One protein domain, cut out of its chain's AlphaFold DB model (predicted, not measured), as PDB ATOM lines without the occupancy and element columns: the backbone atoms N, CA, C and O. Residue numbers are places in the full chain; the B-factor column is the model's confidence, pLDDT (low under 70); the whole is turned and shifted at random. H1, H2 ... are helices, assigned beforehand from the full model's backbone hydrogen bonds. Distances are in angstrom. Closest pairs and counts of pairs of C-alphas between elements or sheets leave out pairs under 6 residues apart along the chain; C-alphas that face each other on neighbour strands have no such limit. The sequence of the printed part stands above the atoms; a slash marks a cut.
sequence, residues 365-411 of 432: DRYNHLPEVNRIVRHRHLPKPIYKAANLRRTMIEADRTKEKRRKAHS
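AT A GLANCE: This is residues 365 to 411 of the 432 residues of a protein of Spirodela intermedia (UniProt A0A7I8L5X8). Look for an open, flat V: one long helix, H2, makes one arm, of which residues 384 to 389 and 391 to 409 stand free, while the short helix H1 and residues 379 to 383 make the other. The two helices have no contact, and the V is open between its arms. The printed part has 47 residues, with two named helices in the order H1, H2 and no named strand; its class is all helix. It is extended, with a radius of gyration of the C-alphas of 16.2 A and spans of 44 by 31 by 12 A.

HOW THE PARTS SIT: Start at H2, residues 384 to 409; it is apart from H1, residues 371 to 378. A tight link of 5 residues joins them. In both helices every O i to N i+4 pair is within hydrogen-bond range.

IN THESE COORDINATES: Find C-alpha 384 at (304.071, 212.324, 264.720); from there H2 runs 37.4 A to C-alpha 409 at (285.856, 183.447, 279.934). H1 begins at C-alpha 371, at (314.063, 199.929, 283.620), and measures 10.2 A from first to last C-alpha.

THE WHOLE: The two C-alphas farthest apart, those of Arg 366 and Ser 411, are 44.3 A apart. Residues 383 to 389 and 391 to 411 stand free. The printed part has no cut; its mean pLDDT is 89.2, and no printed residue is under 70.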
ATOM      1  N   ASP A 365     324.483 195.634 277.711       90.75
ATOM      2  CA  ASP A 365     323.859 194.312 277.622       90.75
ATOM      3  C   ASP A 365     323.646 193.674 279.001       90.75
ATOM      4  O   ASP A 365     322.564 193.152 279.285       90.75
ATOM      5  N   ARG A 366     324.632 193.779 279.903       95.88
ATOM      6  CA  ARG A 366     324.537 193.267 281.281       95.88
ATOM      7  C   ARG A 366     323.426 193.956 282.079       95.88
ATOM      8  O   ARG A 366     322.681 193.292 282.803       95.88
ATOM      9  N   TYR A 367     323.293 195.275 281.945       95.69
ATOM     10  CA  TYR A 367     322.351 196.088 282.726       95.69
ATOM     11  C   TYR A 367     321.036 196.415 281.995       95.69
ATOM     12  O   TYR A 367     320.221 197.181 282.508       95.69
ATOM     13  N   ASN A 368     320.759 195.787 280.848       92.31
ATOM     14  CA  ASN A 368     319.542 196.008 280.050       92.31
ATOM     15  C   ASN A 368     318.231 195.656 280.792       92.31
ATOM     16  O   ASN A 368     317.143 196.120 280.447       92.31
ATOM     17  N   HIS A 369     318.309 194.826 281.833       91.62
ATOM     18  CA  HIS A 369     317.157 194.465 282.660       91.62
ATOM     19  C   HIS A 369     316.653 195.634 283.528       91.62
ATOM     20  O   HIS A 369     315.476 195.651 283.891       91.62
ATOM     21  N   LEU A 370     317.507 196.623 283.828       96.94
ATOM     22  CA  LEU A 370     317.125 197.796 284.612       96.94
ATOM     23  C   LEU A 370     316.198 198.712 283.795       96.94
ATOM     24  O   LEU A 370     316.498 199.023 282.638       96.94
ATOM     25  N   PRO A 371     315.079 199.191 284.369       95.62
ATOM     26  CA  PRO A 371     314.063 199.929 283.620       95.62
ATOM     27  C   PRO A 371     314.570 201.270 283.077       95.62
ATOM     28  O   PRO A 371     314.151 201.678 281.996       95.62
ATOM     29  N   GLU A 372     315.484 201.941 283.780       95.25
ATOM     30  CA  GLU A 372     316.062 203.219 283.347       95.25
ATOM     31  C   GLU A 372     316.937 203.055 282.106       95.25
ATOM     32  O   GLU A 372     316.730 203.752 281.108       95.25
ATOM     33  N   VAL A 373     317.846 202.074 282.139       94.19
ATOM     34  CA  VAL A 373     318.706 201.710 281.005       94.19
ATOM     35  C   VAL A 373     317.837 201.291 279.824       94.19
ATOM     36  O   VAL A 373     317.967 201.829 278.726       94.19
ATOM     37  N   ASN A 374     316.869 200.406 280.062       91.31
ATOM     38  CA  ASN A 374     315.981 199.900 279.023       91.31
ATOM     39  C   ASN A 374     315.121 201.007 278.392       91.31
ATOM     40  O   ASN A 374     314.898 201.020 277.182       91.31
ATOM     41  N   ARG A 375     314.651 201.973 279.192       93.12
ATOM     42  CA  ARG A 375     313.916 203.144 278.697       93.12
ATOM     43  C   ARG A 375     314.781 203.972 277.753       93.12
ATOM     44  O   ARG A 375     314.287 204.353 276.697       93.12
ATOM     45  N   ILE A 376     316.040 204.227 278.113       91.62
ATOM     46  CA  ILE A 376     316.979 205.004 277.291       91.62
ATOM     47  C   ILE A 376     317.304 204.252 275.995       91.62
ATOM     48  O   ILE A 376     317.155 204.818 274.917       91.62
ATOM     49  N   VAL A 377     317.652 202.964 276.084       89.06
ATOM     50  CA  VAL A 377     317.977 202.115 274.921       89.06
ATOM     51  C   VAL A 377     316.806 202.035 273.933       89.06
ATOM     52  O   VAL A 377     317.002 202.062 272.716       89.06
ATOM     53  N   ARG A 378     315.568 201.965 274.441       87.00
ATOM     54  CA  ARG A 378     314.352 201.883 273.613       87.00
ATOM     55  C   ARG A 378     313.867 203.225 273.085       87.00
ATOM     56  O   ARG A 378     313.054 203.243 272.159       87.00
ATOM     57  N   HIS A 379     314.280 204.333 273.683       87.69
ATOM     58  CA  HIS A 379     313.760 205.637 273.312       87.69
ATOM     59  C   HIS A 379     314.282 206.044 271.929       87.69
ATOM     60  O   HIS A 379     315.481 206.218 271.724       87.69
ATOM     61  N   ARG A 380     313.368 206.225 270.972       87.00
ATOM     62  CA  ARG A 380     313.668 206.686 269.610       87.00
ATOM     63  C   ARG A 380     312.668 207.763 269.206       87.00
ATOM     64  O   ARG A 380     311.482 207.657 269.521       87.00
ATOM     65  N   HIS A 381     313.139 208.780 268.491       85.88
ATOM     66  CA  HIS A 381     312.262 209.810 267.948       85.88
ATOM     67  C   HIS A 381     311.527 209.263 266.719       85.88
ATOM     68  O   HIS A 381     312.147 208.769 265.780       85.88
ATOM     69  N   LEU A 382     310.196 209.332 266.738       85.88
ATOM     70  CA  LEU A 382     309.341 208.903 265.635       85.88
ATOM     71  C   LEU A 382     308.550 210.105 265.113       85.88
ATOM     72  O   LEU A 382     308.034 210.882 265.923       85.88
ATOM     73  N   PRO A 383     308.360 210.236 263.788       86.88
ATOM     74  CA  PRO A 383     307.469 211.249 263.245       86.88
ATOM     75  C   PRO A 383     306.055 211.112 263.824       86.88
ATOM     76  O   PRO A 383     305.520 210.006 263.939       86.88
ATOM     77  N   LYS A 384     305.419 212.251 264.128       88.00
ATOM     78  CA  LYS A 384     304.071 212.324 264.720       88.00
ATOM     79  C   LYS A 384     303.027 211.391 264.072       88.00
ATOM     80  O   LYS A 384     302.336 210.716 264.837       88.00
ATOM     81  N   PRO A 385     302.878 211.303 262.730       85.44
ATOM     82  CA  PRO A 385     301.872 210.418 262.131       85.44
ATOM     83  C   PRO A 385     302.149 208.936 262.412       85.44
ATOM     84  O   PRO A 385     301.238 208.200 262.784       85.44
ATOM     85  N   ILE A 386     303.414 208.512 262.329       85.19
ATOM     86  CA  ILE A 386     303.826 207.128 262.603       85.19
ATOM     87  C   ILE A 386     303.618 206.801 264.082       85.19
ATOM     88  O   ILE A 386     303.106 205.735 264.409       85.19
ATOM     89  N   TYR A 387     303.968 207.728 264.974       88.06
ATOM     90  CA  TYR A 387     303.772 207.558 266.411       88.06
ATOM     91  C   TYR A 387     302.286 207.407 266.778       88.06
ATOM     92  O   TYR A 387     301.916 206.471 267.489       88.06
ATOM     93  N   LYS A 388     301.414 208.275 266.241       89.75
ATOM     94  CA  LYS A 388     299.959 208.195 266.459       89.75
ATOM     95  C   LYS A 388     299.381 206.877 265.943       89.75
ATOM     96  O   LYS A 388     298.647 206.211 266.668       89.75
ATOM     97  N   ALA A 389     299.748 206.478 264.727       86.88
ATOM     98  CA  ALA A 389     299.273 205.238 264.127       86.88
ATOM     99  C   ALA A 389     299.786 203.989 264.873       86.88
ATOM    100  O   ALA A 389     299.033 203.038 265.068       86.88
ATOM    101  N   ALA A 390     301.029 204.004 265.368       86.88
ATOM    102  CA  ALA A 390     301.570 202.932 266.202       86.88
ATOM    103  C   ALA A 390     300.828 202.807 267.542       86.88
ATOM    104  O   ALA A 390     300.500 201.697 267.961       86.88
ATOM    105  N   ASN A 391     300.522 203.931 268.199       90.06
ATOM    106  CA  ASN A 391     299.742 203.932 269.439       90.06
ATOM    107  C   ASN A 391     298.324 203.396 269.215       90.06
ATOM    108  O   ASN A 391     297.883 202.524 269.960       90.06
ATOM    109  N   LEU A 392     297.648 203.843 268.156       88.88
ATOM    110  CA  LEU A 392     296.325 203.347 267.770       88.88
ATOM    111  C   LEU A 392     296.348 201.844 267.443       88.88
ATOM    112  O   LEU A 392     295.479 201.094 267.876       88.88
ATOM    113  N   ARG A 393     297.385 201.354 266.758       85.19
ATOM    114  CA  ARG A 393     297.551 199.914 266.504       85.19
ATOM    115  C   ARG A 393     297.736 199.121 267.804       85.19
ATOM    116  O   ARG A 393     297.187 198.029 267.933       85.19
ATOM    117  N   ARG A 394     298.473 199.656 268.784       87.88
ATOM    118  CA  ARG A 394     298.645 199.020 270.106       87.88
ATOM    119  C   ARG A 394     297.321 198.927 270.865       87.88
ATOM    120  O   ARG A 394     297.009 197.844 271.357       87.88
ATOM    121  N   THR A 395     296.528 200.001 270.895       91.31
ATOM    122  CA  THR A 395     295.209 199.988 271.552       91.31
ATOM    123  C   THR A 395     294.246 199.020 270.862       91.31
ATOM    124  O   THR A 395     293.556 198.266 271.544       91.31
ATOM    125  N   MET A 396     294.258 198.943 269.526       87.88
ATOM    126  CA  MET A 396     293.481 197.953 268.767       87.88
ATOM    127  C   MET A 396     293.877 196.510 269.109       87.88
ATOM    128  O   MET A 396     293.010 195.676 269.366       87.88
ATOM    129  N   ILE A 397     295.179 196.200 269.163       85.25
ATOM    130  CA  ILE A 397     295.674 194.857 269.517       85.25
ATOM    131  C   ILE A 397     295.288 194.483 270.955       85.25
ATOM    132  O   ILE A 397     294.942 193.330 271.230       85.25
ATOM    133  N   GLU A 398     295.352 195.437 271.882       89.69
ATOM    134  CA  GLU A 398     294.963 195.232 273.275       89.69
ATOM    135  C   GLU A 398     293.450 195.023 273.430       89.69
ATOM    136  O   GLU A 398     293.026 194.104 274.141       89.69
ATOM    137  N   ALA A 399     292.637 195.794 272.703       91.81
ATOM    138  CA  ALA A 399     291.189 195.619 272.642       91.81
ATOM    139  C   ALA A 399     290.815 194.240 272.072       91.81
ATOM    140  O   ALA A 399     290.008 193.525 272.671       91.81
ATOM    141  N   ASP A 400     291.459 193.813 270.982       86.12
ATOM    142  CA  ASP A 400     291.274 192.486 270.386       86.12
ATOM    143  C   ASP A 400     291.658 191.358 271.353       86.12
ATOM    144  O   ASP A 400     290.905 190.394 271.524       86.12
ATOM    145  N   ARG A 401     292.804 191.484 272.037       87.19
ATOM    146  CA  ARG A 401     293.224 190.526 273.075       87.19
ATOM    147  C   ARG A 401     292.210 190.455 274.207       87.19
ATOM    148  O   ARG A 401     291.898 189.362 274.675       87.19
ATOM    149  N   THR A 402     291.693 191.597 274.644       91.19
ATOM    150  CA  THR A 402     290.692 191.674 275.712       91.19
ATOM    151  C   THR A 402     289.375 191.038 275.275       91.19
ATOM    152  O   THR A 402     288.800 190.246 276.018       91.19
ATOM    153  N   LYS A 403     288.932 191.296 274.040       90.44
ATOM    154  CA  LYS A 403     287.741 190.680 273.442       90.44
ATOM    155  C   LYS A 403     287.871 189.161 273.361       90.44
ATOM    156  O   LYS A 403     286.936 188.449 273.710       90.44
ATOM    157  N   GLU A 404     289.029 188.654 272.948       85.50
ATOM    158  CA  GLU A 404     289.286 187.214 272.890       85.50
ATOM    159  C   GLU A 404     289.336 186.578 274.287       85.50
ATOM    160  O   GLU A 404     288.763 185.509 274.490       85.50
ATOM    161  N   LYS A 405     289.960 187.245 275.268       88.06
ATOM    162  CA  LYS A 405     289.951 186.808 276.675       88.06
ATOM    163  C   LYS A 405     288.526 186.735 277.229       88.06
ATOM    164  O   LYS A 405     288.169 185.721 277.818       88.06
ATOM    165  N   ARG A 406     287.698 187.758 276.982       90.12
ATOM    166  CA  ARG A 406     286.280 187.772 277.384       90.12
ATOM    167  C   ARG A 406     285.494 186.643 276.720       90.12
ATOM    168  O   ARG A 406     284.790 185.918 277.408       90.12
ATOM    169  N   ARG A 407     285.662 186.432 275.408       87.25
ATOM    170  CA  ARG A 407     285.018 185.315 274.690       87.25
ATOM    171  C   ARG A 407     285.358 183.956 275.299       87.25
ATOM    172  O   ARG A 407     284.475 183.119 275.385       87.25
ATOM    173  N   LYS A 408     286.605 183.753 275.733       84.19
ATOM    174  CA  LYS A 408     287.033 182.518 276.412       84.19
ATOM    175  C   LYS A 408     286.439 182.383 277.810       84.19
ATOM    176  O   LYS A 408     285.980 181.309 278.167       84.19
ATOM    177  N   ALA A 409     286.429 183.463 278.589       87.44
ATOM    178  CA  ALA A 409     285.856 183.447 279.934       87.44
ATOM    179  C   ALA A 409     284.343 183.155 279.925       87.44
ATOM    180  O   ALA A 409     283.840 182.530 280.849       87.44
ATOM    181  N   HIS A 410     283.635 183.577 278.873       87.50
ATOM    182  CA  HIS A 410     282.189 183.390 278.724       87.50
ATOM    183  C   HIS A 410     281.790 182.241 277.778       87.50
ATOM    184  O   HIS A 410     280.602 182.050 277.528       87.50
ATOM    185  N   SER A 411     282.741 181.477 277.225       85.62
ATOM    186  CA  SER A 411     282.418 180.293 276.418       85.62
ATOM    187  C   SER A 411     282.026 179.120 277.314       85.62
ATOM    188  O   SER A 411     282.690 178.864 278.316       85.62
TER     189      SER A 411